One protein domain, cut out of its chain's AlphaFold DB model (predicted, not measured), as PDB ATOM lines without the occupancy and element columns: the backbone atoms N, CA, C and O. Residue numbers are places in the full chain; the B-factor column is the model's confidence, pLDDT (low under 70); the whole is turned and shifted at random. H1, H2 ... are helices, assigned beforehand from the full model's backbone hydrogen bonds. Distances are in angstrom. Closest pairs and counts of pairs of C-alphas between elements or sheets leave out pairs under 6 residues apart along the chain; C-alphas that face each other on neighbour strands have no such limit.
ATOM      1  N   MET A   1     133.197 148.558 174.292       54.19
ATOM      2  CA  MET A   1     132.922 147.405 173.397       54.19
ATOM      3  C   MET A   1     131.630 146.642 173.726       54.19
ATOM      4  O   MET A   1     130.887 146.389 172.791       54.19
ATOM      5  N   LYS A   2     131.296 146.322 174.995       54.38
ATOM      6  CA  LYS A   2     129.962 145.767 175.356       54.38
ATOM      7  C   LYS A   2     128.805 146.742 175.068       54.38
ATOM      8  O   LYS A   2     127.842 146.351 174.424       54.38
ATOM      9  N   LEU A   3     128.961 148.019 175.434       52.38
ATOM     10  CA  LEU A   3     127.967 149.074 175.172       52.38
ATOM     11  C   LEU A   3     127.655 149.266 173.678       52.38
ATOM     12  O   LEU A   3     126.497 149.376 173.308       52.38
ATOM     13  N   GLU A   4     128.666 149.243 172.807       56.75
ATOM     14  CA  GLU A   4     128.471 149.388 171.353       56.75
ATOM     15  C   GLU A   4     127.785 148.173 170.706       56.75
ATOM     16  O   GLU A   4     127.114 148.326 169.691       56.75
ATOM     17  N   LYS A   5     127.914 146.976 171.298       53.41
ATOM     18  CA  LYS A   5     127.133 145.791 170.906       53.41
ATOM     19  C   LYS A   5     125.674 145.915 171.352       53.41
ATOM     20  O   LYS A   5     124.792 145.662 170.546       53.41
ATOM     21  N   MET A   6     125.429 146.389 172.578       55.50
ATOM     22  CA  MET A   6     124.068 146.638 173.083       55.50
ATOM     23  C   MET A   6     123.333 147.710 172.263       55.50
ATOM     24  O   MET A   6     122.147 147.568 171.993       55.50
ATOM     25  N   LYS A   7     124.053 148.738 171.787       54.88
ATOM     26  CA  LYS A   7     123.518 149.785 170.896       54.88
ATOM     27  C   LYS A   7     123.119 149.288 169.502       54.88
ATOM     28  O   LYS A   7     122.417 149.996 168.792       54.88
ATOM     29  N   ARG A   8     123.576 148.100 169.094       64.62
ATOM     30  CA  ARG A   8     123.250 147.473 167.803       64.62
ATOM     31  C   ARG A   8     122.406 146.217 167.971       64.62
ATOM     32  O   ARG A   8     122.389 145.399 167.055       64.62
ATOM     33  N   ASN A   9     121.772 146.021 169.129       74.56
ATOM     34  CA  ASN A   9     120.963 144.831 169.346       74.56
ATOM     35  C   ASN A   9     119.916 144.729 168.237       74.56
ATOM     36  O   ASN A   9     119.188 145.682 167.961       74.56
ATOM     37  N   ARG A  10     119.923 143.575 167.585       92.19
ATOM     38  CA  ARG A  10     118.956 143.141 166.585       92.19
ATOM     39  C   ARG A  10     118.094 142.056 167.212       92.19
ATOM     40  O   ARG A  10     118.401 141.628 168.317       92.19
ATOM     41  N   ALA A  11     117.043 141.613 166.543       94.06
ATOM     42  CA  ALA A  11     116.343 140.410 166.950       94.06
ATOM     43  C   ALA A  11     117.298 139.217 166.825       94.06
ATOM     44  O   ALA A  11     118.069 139.136 165.865       94.06
ATOM     45  N   GLY A  12     117.276 138.299 167.779       93.31
ATOM     46  CA  GLY A  12     118.172 137.148 167.753       93.31
ATOM     47  C   GLY A  12     118.061 136.288 168.999       93.31
ATOM     48  O   GLY A  12     117.252 136.569 169.870       93.31
ATOM     49  N   ARG A  13     118.887 135.243 169.097       91.75
ATOM     50  CA  ARG A  13     118.855 134.267 170.196       91.75
ATOM     51  C   ARG A  13     119.837 134.648 171.308       91.75
ATOM     52  O   ARG A  13     120.932 134.097 171.397       91.75
ATOM     53  N   TYR A  14     119.463 135.622 172.132       91.69
ATOM     54  CA  TYR A  14     120.306 136.122 173.230       91.69
ATOM     55  C   TYR A  14     120.049 135.411 174.555       91.69
ATOM     56  O   TYR A  14     120.949 135.340 175.394       91.69
ATOM     57  N   ILE A  15     118.838 134.889 174.729       93.06
ATOM     58  CA  ILE A  15     118.434 134.063 175.867       93.06
ATOM     59  C   ILE A  15     117.787 132.758 175.359       93.06
ATOM     60  O   ILE A  15     117.393 132.691 174.188       93.06
ATOM     61  N   PRO A  16     117.710 131.700 176.188       94.62
ATOM     62  CA  PRO A  16     116.957 130.491 175.854       94.62
ATOM     63  C   PRO A  16     115.467 130.795 175.663       94.62
ATOM     64  O   PRO A  16     114.917 131.644 176.365       94.62
ATOM     65  N   ARG A  17     114.814 130.091 174.732       91.56
ATOM     66  CA  ARG A  17     113.381 130.281 174.458       91.56
ATOM     67  C   ARG A  17     112.536 129.767 175.615       91.56
ATOM     68  O   ARG A  17     111.630 130.453 176.052       91.56
ATOM     69  N   GLU A  18     112.931 128.635 176.176       95.06
ATOM     70  CA  GLU A  18     112.275 128.003 177.316       95.06
ATOM     71  C   GLU A  18     112.223 128.950 178.525       95.06
ATOM     72  O   GLU A  18     111.218 129.024 179.218       95.06
ATOM     73  N   PHE A  19     113.287 129.732 178.733       95.38
ATOM     74  CA  PHE A  19     113.349 130.734 179.798       95.38
ATOM     75  C   PHE A  19     112.451 131.950 179.524       95.38
ATOM     76  O   PHE A  19     111.851 132.499 180.440       95.38
ATOM     77  N   ALA A  20     112.355 132.390 178.268       94.88
ATOM     78  CA  ALA A  20     111.424 133.450 177.889       94.88
ATOM     79  C   ALA A  20     109.962 133.016 178.068       94.88
ATOM     80  O   ALA A  20     109.171 133.784 178.610       94.88
ATOM     81  N   ASP A  21     109.629 131.791 177.656       92.94
ATOM     82  CA  ASP A  21     108.285 131.226 177.780       92.94
ATOM     83  C   ASP A  21     107.883 131.077 179.267       92.94
ATOM     84  O   ASP A  21     106.758 131.408 179.634       92.94
ATOM     85  N   GLU A  22     108.816 130.684 180.149       96.69
ATOM     86  CA  GLU A  22     108.604 130.650 181.609       96.69
ATOM     87  C   GLU A  22     108.262 132.036 182.187       96.69
ATOM     88  O   GLU A  22     107.367 132.159 183.028       96.69
ATOM     89  N   ILE A  23     108.944 133.094 181.728       95.88
ATOM     90  CA  ILE A  23     108.657 134.465 182.174       95.88
ATOM     91  C   ILE A  23     107.258 134.888 181.732       95.88
ATOM     92  O   ILE A  23     106.528 135.438 182.550       95.88
ATOM     93  N   VAL A  24     106.877 134.645 180.473       93.12
ATOM     94  CA  VAL A  24     105.540 135.014 179.974       93.12
ATOM     95  C   VAL A  24     104.456 134.291 180.767       93.12
ATOM     96  O   VAL A  24     103.568 134.962 181.281       93.12
ATOM     97  N   GLY A  25     104.582 132.977 180.973       92.12
ATOM     98  CA  GLY A  25     103.620 132.228 181.789       92.12
ATOM     99  C   GLY A  25     103.540 132.747 183.227       92.12
ATOM    100  O   GLY A  25     102.454 132.914 183.769       92.12
ATOM    101  N   THR A  26     104.679 133.123 183.820       94.81
ATOM    102  CA  THR A  26     104.680 133.771 185.141       94.81
ATOM    103  C   THR A  26     103.937 135.104 185.117       94.81
ATOM    104  O   THR A  26     103.308 135.444 186.103       94.81
ATOM    105  N   LEU A  27     104.007 135.895 184.046       92.56
ATOM    106  CA  LEU A  27     103.273 137.163 183.962       92.56
ATOM    107  C   LEU A  27     101.766 136.948 183.784       92.56
ATOM    108  O   LEU A  27     100.992 137.695 184.370       92.56
ATOM    109  N   GLU A  28     101.371 135.933 183.015       90.56
ATOM    110  CA  GLU A  28      99.970 135.536 182.804       90.56
ATOM    111  C   GLU A  28      99.308 134.997 184.082       90.56
ATOM    112  O   GLU A  28      98.111 135.185 184.285       90.56
ATOM    113  N   ASP A  29     100.086 134.368 184.968       93.81
ATOM    114  CA  ASP A  29      99.611 133.892 186.274       93.81
ATOM    115  C   ASP A  29      99.303 135.039 187.260       93.81
ATOM    116  O   ASP A  29      98.675 134.823 188.302       93.81
ATOM    117  N   TYR A  30      99.757 136.259 186.963       89.06
ATOM    118  CA  TYR A  30      99.483 137.446 187.765       89.06
ATOM    119  C   TYR A  30      98.351 138.255 187.121       89.06
ATOM    120  O   TYR A  30      98.244 138.347 185.905       89.06
ATOM    121  N   ASP A  31      97.530 138.897 187.956       88.69
ATOM    122  CA  ASP A  31      96.445 139.796 187.530       88.69
ATOM    123  C   ASP A  31      97.019 141.142 187.035       88.69
ATOM    124  O   ASP A  31      96.905 142.180 187.690       88.69
ATOM    125  N   LEU A  32      97.774 141.088 185.935       90.75
ATOM    126  CA  LEU A  32      98.408 142.225 185.272       90.75
ATOM    127  C   LEU A  32      97.578 142.668 184.066       90.75
ATOM    128  O   LEU A  32      96.869 141.877 183.450       90.75
ATOM    129  N   GLU A  33      97.723 143.940 183.697       91.94
ATOM    130  CA  GLU A  33      97.089 144.477 182.492       91.94
ATOM    131  C   GLU A  33      97.584 143.728 181.233       91.94
ATOM    132  O   GLU A  33      98.801 143.533 181.088       91.94
ATOM    133  N   PRO A  34      96.694 143.339 180.302       86.81
ATOM    134  CA  PRO A  34      97.060 142.594 179.095       86.81
ATOM    135  C   PRO A  34      98.161 143.262 178.267       86.81
ATOM    136  O   PRO A  34      99.104 142.599 177.833       86.81
ATOM    137  N   GLU A  35      98.125 144.587 178.129       88.75
ATOM    138  CA  GLU A  35      99.103 145.356 177.353       88.75
ATOM    139  C   GLU A  35     100.520 145.238 177.935       88.75
ATOM    140  O   GLU A  35     101.520 145.327 177.215       88.75
ATOM    141  N   PHE A  36     100.629 145.024 179.250       91.25
ATOM    142  CA  PHE A  36     101.911 144.776 179.896       91.25
ATOM    143  C   PHE A  36     102.467 143.400 179.513       91.25
ATOM    144  O   PHE A  36     103.652 143.286 179.181       91.25
ATOM    145  N   ILE A  37     101.616 142.369 179.539       91.69
ATOM    146  CA  ILE A  37     101.979 140.991 179.186       91.69
ATOM    147  C   ILE A  37     102.388 140.927 177.709       91.69
ATOM    148  O   ILE A  37     103.461 140.415 177.388       91.69
ATOM    149  N   GLU A  38     101.600 141.534 176.820       89.19
ATOM    150  CA  GLU A  38     101.884 141.623 175.384       89.19
ATOM    151  C   GLU A  38     103.207 142.348 175.104       89.19
ATOM    152  O   GLU A  38     104.043 141.875 174.325       89.19
ATOM    153  N   GLY A  39     103.447 143.472 175.786       91.31
ATOM    154  CA  GLY A  39     104.705 144.205 175.691       91.31
ATOM    155  C   GLY A  39     105.905 143.352 176.114       91.31
ATOM    156  O   GLY A  39     106.917 143.302 175.406       91.31
ATOM    157  N   ALA A  40     105.795 142.635 177.235       93.62
ATOM    158  CA  ALA A  40     106.841 141.736 177.713       93.62
ATOM    159  C   ALA A  40     107.087 140.573 176.736       93.62
ATOM    160  O   ALA A  40     108.239 140.308 176.376       93.62
ATOM    161  N   ALA A  41     106.021 139.937 176.247       92.25
ATOM    162  CA  ALA A  41     106.087 138.861 175.266       92.25
ATOM    163  C   ALA A  41     106.752 139.319 173.957       92.25
ATOM    164  O   ALA A  41     107.611 138.615 173.417       92.25
ATOM    165  N   CYS A  42     106.454 140.533 173.480       93.00
ATOM    166  CA  CYS A  42     107.093 141.110 172.297       93.00
ATOM    167  C   CYS A  42     108.615 141.246 172.475       93.00
ATOM    168  O   CYS A  42     109.389 140.859 171.592       93.00
ATOM    169  N   ILE A  43     109.072 141.779 173.615       94.19
ATOM    170  CA  ILE A  43     110.507 141.935 173.895       94.19
ATOM    171  C   ILE A  43     111.193 140.575 174.033       94.19
ATOM    172  O   ILE A  43     112.275 140.364 173.483       94.19
ATOM    173  N   LEU A  44     110.577 139.632 174.738       95.25
ATOM    174  CA  LEU A  44     111.131 138.294 174.922       95.25
ATOM    175  C   LEU A  44     111.206 137.522 173.597       95.25
ATOM    176  O   LEU A  44     112.214 136.869 173.320       95.25
ATOM    177  N   SER A  45     110.207 137.676 172.725       94.19
ATOM    178  CA  SER A  45     110.220 137.158 171.352       94.19
ATOM    179  C   SER A  45     111.382 137.741 170.541       94.19
ATOM    180  O   SER A  45     112.153 136.998 169.932       94.19
ATOM    181  N   TYR A  46     111.592 139.059 170.605       94.81
ATOM    182  CA  TYR A  46     112.733 139.723 169.966       94.81
ATOM    183  C   TYR A  46     114.084 139.164 170.447       94.81
ATOM    184  O   TYR A  46     114.991 138.931 169.642       94.81
ATOM    185  N   LEU A  47     114.211 138.907 171.754       94.56
ATOM    186  CA  LEU A  47     115.427 138.387 172.391       94.56
ATOM    187  C   LEU A  47     115.656 136.880 172.205       94.56
ATOM    188  O   LEU A  47     116.721 136.373 172.584       94.56
ATOM    189  N   THR A  48     114.684 136.171 171.633       94.94
ATOM    190  CA  THR A  48     114.735 134.725 171.367       94.94
ATOM    191  C   THR A  48     114.521 134.376 169.896       94.94
ATOM    192  O   THR A  48     114.368 133.199 169.559       94.94
ATOM    193  N   CYS A  49     114.533 135.370 169.004       94.06
ATOM    194  CA  CYS A  49     114.235 135.189 167.589       94.06
ATOM    195  C   CYS A  49     115.204 134.169 166.940       94.06
ATOM    196  O   CYS A  49     116.423 134.399 166.920       94.06
ATOM    197  N   PRO A  50     114.705 133.030 166.418       92.88
ATOM    198  CA  PRO A  50     115.546 131.954 165.897       92.88
ATOM    199  C   PRO A  50     116.183 132.334 164.555       92.88
ATOM    200  O   PRO A  50     115.602 133.092 163.792       92.88
ATOM    201  N   GLU A  51     117.349 131.766 164.232       90.25
ATOM    202  CA  GLU A  51     118.099 132.067 162.992       90.25
ATOM    203  C   GLU A  51     117.326 131.766 161.696       90.25
ATOM    204  O   GLU A  51     117.623 132.351 160.661       90.25
ATOM    205  N   GLY A  52     116.325 130.880 161.745       87.31
ATOM    206  CA  GLY A  52     115.460 130.558 160.604       87.31
ATOM    207  C   GLY A  52     114.256 131.487 160.420       87.31
ATOM    208  O   GLY A  52     113.460 131.253 159.519       87.31
ATOM    209  N   SER A  53     114.076 132.494 161.277       90.50
ATOM    210  CA  SER A  53     113.004 133.481 161.134       90.50
ATOM    211  C   SER A  53     113.411 134.590 160.165       90.50
ATOM    212  O   SER A  53     114.515 135.121 160.269       90.50
ATOM    213  N   ASP A  54     112.477 135.043 159.324       89.06
ATOM    214  CA  ASP A  54     112.650 136.230 158.465       89.06
ATOM    215  C   ASP A  54     112.925 137.520 159.257       89.06
ATOM    216  O   ASP A  54     113.403 138.522 158.716       89.06
ATOM    217  N   MET A  55     112.631 137.499 160.559       93.38
ATOM    218  CA  MET A  55     112.840 138.615 161.470       93.38
ATOM    219  C   MET A  55     114.163 138.529 162.230       93.38
ATOM    220  O   MET A  55     114.511 139.480 162.931       93.38
ATOM    221  N   HIS A  56     114.941 137.454 162.075       93.75
ATOM    222  CA  HIS A  56     116.258 137.352 162.693       93.75
ATOM    223  C   HIS A  56     117.189 138.451 162.164       93.75
ATOM    224  O   HIS A  56     117.290 138.694 160.963       93.75
ATOM    225  N   GLY A  57     117.879 139.152 163.062       93.31
ATOM    226  CA  GLY A  57     118.732 140.281 162.697       93.31
ATOM    227  C   GLY A  57     117.982 141.594 162.416       93.31
ATOM    228  O   GLY A  57     118.638 142.597 162.122       93.31
ATOM    229  N   ALA A  58     116.650 141.638 162.538       93.19
ATOM    230  CA  ALA A  58     115.869 142.863 162.362       93.19
ATOM    231  C   ALA A  58     116.111 143.886 163.486       93.19
ATOM    232  O   ALA A  58     116.448 143.535 164.614       93.19
ATOM    233  N   GLU A  59     115.931 145.173 163.188       92.88
ATOM    234  CA  GLU A  59     115.872 146.212 164.221       92.88
ATOM    235  C   GLU A  59     114.535 146.172 164.957       92.88
ATOM    236  O   GLU A  59     113.518 145.791 164.378       92.88
ATOM    237  N   PHE A  60     114.529 146.616 166.214       91.62
ATOM    238  CA  PHE A  60     113.328 146.586 167.042       91.62
ATOM    239  C   PHE A  60     112.107 147.293 166.423       91.62
ATOM    240  O   PHE A  60     111.050 146.676 166.449       91.62
ATOM    241  N   PRO A  61     112.204 148.487 165.791       91.75
ATOM    242  CA  PRO A  61     111.038 149.112 165.155       91.75
ATOM    243  C   PRO A  61     110.384 148.219 164.095       91.75
ATOM    244  O   PRO A  61     109.189 147.970 164.155       91.75
ATOM    245  N   LYS A  62     111.186 147.624 163.200       91.31
ATOM    246  CA  LYS A  62     110.685 146.677 162.192       91.31
ATOM    247  C   LYS A  62     110.068 145.432 162.843       91.31
ATOM    248  O   LYS A  62     109.102 144.880 162.328       91.31
ATOM    249  N   TYR A  63     110.656 144.961 163.943       93.19
ATOM    250  CA  TYR A  63     110.141 143.809 164.679       93.19
ATOM    251  C   TYR A  63     108.792 144.098 165.336       93.19
ATOM    252  O   TYR A  63     107.888 143.270 165.248       93.19
ATOM    253  N   LEU A  64     108.656 145.279 165.937       91.31
ATOM    254  CA  LEU A  64     107.417 145.760 166.527       91.31
ATOM    255  C   LEU A  64     106.331 145.924 165.462       91.31
ATOM    256  O   LEU A  64     105.248 145.389 165.648       91.31
ATOM    257  N   ASP A  65     106.633 146.564 164.329       90.69
ATOM    258  CA  ASP A  65     105.675 146.726 163.227       90.69
ATOM    259  C   ASP A  65     105.144 145.368 162.742       90.69
ATOM    260  O   ASP A  65     103.945 145.195 162.550       90.69
ATOM    261  N   ASN A  66     106.022 144.368 162.601       88.25
ATOM    262  CA  ASN A  66     105.610 143.008 162.254       88.25
ATOM    263  C   ASN A  66     104.727 142.365 163.337       88.25
ATOM    264  O   ASN A  66     103.770 141.669 163.009       88.25
ATOM    265  N   GLY A  67     105.050 142.576 164.616       85.19
ATOM    266  CA  GLY A  67     104.239 142.097 165.736       85.19
ATOM    267  C   GLY A  67     102.848 142.731 165.759       85.19
ATOM    268  O   GLY A  67     101.860 142.018 165.895       85.19
ATOM    269  N   LEU A  68     102.760 144.044 165.544       85.44
ATOM    270  CA  LEU A  68     101.494 144.774 165.457       85.44
ATOM    271  C   LEU A  68     100.653 144.294 164.272       85.44
ATOM    272  O   LEU A  68      99.473 144.019 164.444       85.44
ATOM    273  N   LEU A  69     101.263 144.090 163.101       83.56
ATOM    274  CA  LEU A  69     100.573 143.510 161.944       83.56
ATOM    275  C   LEU A  69     100.054 142.094 162.222       83.56
ATOM    276  O   LEU A  69      98.988 141.731 161.731       83.56
ATOM    277  N   ALA A  70     100.792 141.288 162.989       77.06
ATOM    278  CA  ALA A  70     100.355 139.951 163.384       77.06
ATOM    279  C   ALA A  70      99.180 139.997 164.376       77.06
ATOM    280  O   ALA A  70      98.226 139.244 164.205       77.06
ATOM    281  N   LEU A  71      99.201 140.914 165.348       70.44
ATOM    282  CA  LEU A  71      98.083 141.148 166.272       70.44
ATOM    283  C   LEU A  71      96.843 141.675 165.535       70.44
ATOM    284  O   LEU A  71      95.736 141.197 165.748       70.44
ATOM    285  N   GLU A  72      97.022 142.597 164.589       70.06
ATOM    286  CA  GLU A  72      95.951 143.071 163.705       70.06
ATOM    287  C   GLU A  72      95.464 141.986 162.730       70.06
ATOM    288  O   GLU A  72      94.363 142.094 162.176       70.06
ATOM    289  N   ALA A  73      96.272 140.948 162.479       66.50
ATOM    290  CA  ALA A  73      95.904 139.777 161.688       66.50
ATOM    291  C   ALA A  73      95.076 138.758 162.489       66.50
ATOM    292  O   ALA A  73      94.295 138.015 161.876       66.50
ATOM    293  N   GLU A  74      95.143 138.767 163.823       65.19
ATOM    294  CA  GLU A  74      94.243 137.957 164.635       65.19
ATOM    295  C   GLU A  74      92.795 138.441 164.451       65.19
ATOM    296  O   GLU A  74      92.504 139.640 164.508       65.19
TER     297      GLU A  74
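Overview. This is residues 1 to 74 of the 107 residues of an uncharacterized protein of Adlercreutzia equolifaciens subsp. celatus (UniProt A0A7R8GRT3). H3 and H2 make a helical hairpin, and H4 splays from H3 as a V, meeting it near the end of H3; residues 1 to 7, with short H1, stick out. The printed part has 74 residues with four named helices, H1 to H4 in order, and no named strand: all helix. It is only just compact, close to loose, radius of gyration of the C-alphas 13.1 A, spanning 40 by 27 by 22 A.

Along the chain. H3, residues 34 to 47, runs 20.0 A from C-alpha 34 at (97.060, 142.594, 179.095). H2 is residues 17 to 28, 16.6 A. H4, residues 60 to 73, runs 19.5 A to C-alpha 73 at (95.904, 139.777, 161.688). H1 is residues 2 to 6, 6.4 A.

Arrangement. H3 and H2, a hairpin, touch, closest C-alphas Leu 44 and Ala 20, 5.7 A, at a shallow tilt of 7 degrees, opposite ways. H3 touches H4 with residues 42 to 46 alone, closest C-alphas Tyr 46 and Tyr 63, 7.2 A, at a steep tilt of 52 degrees. H1 is apart from H2, H3 and H4. Every O i to N i+4 pair in H1, H2, H3 and H4 is within hydrogen-bond range.

Size, cuts and confidence. The printed part has no cut. The link H3 to H4 is long, 12 residues. Residues 1 to 8 and 73 to 74 have pLDDT under 70.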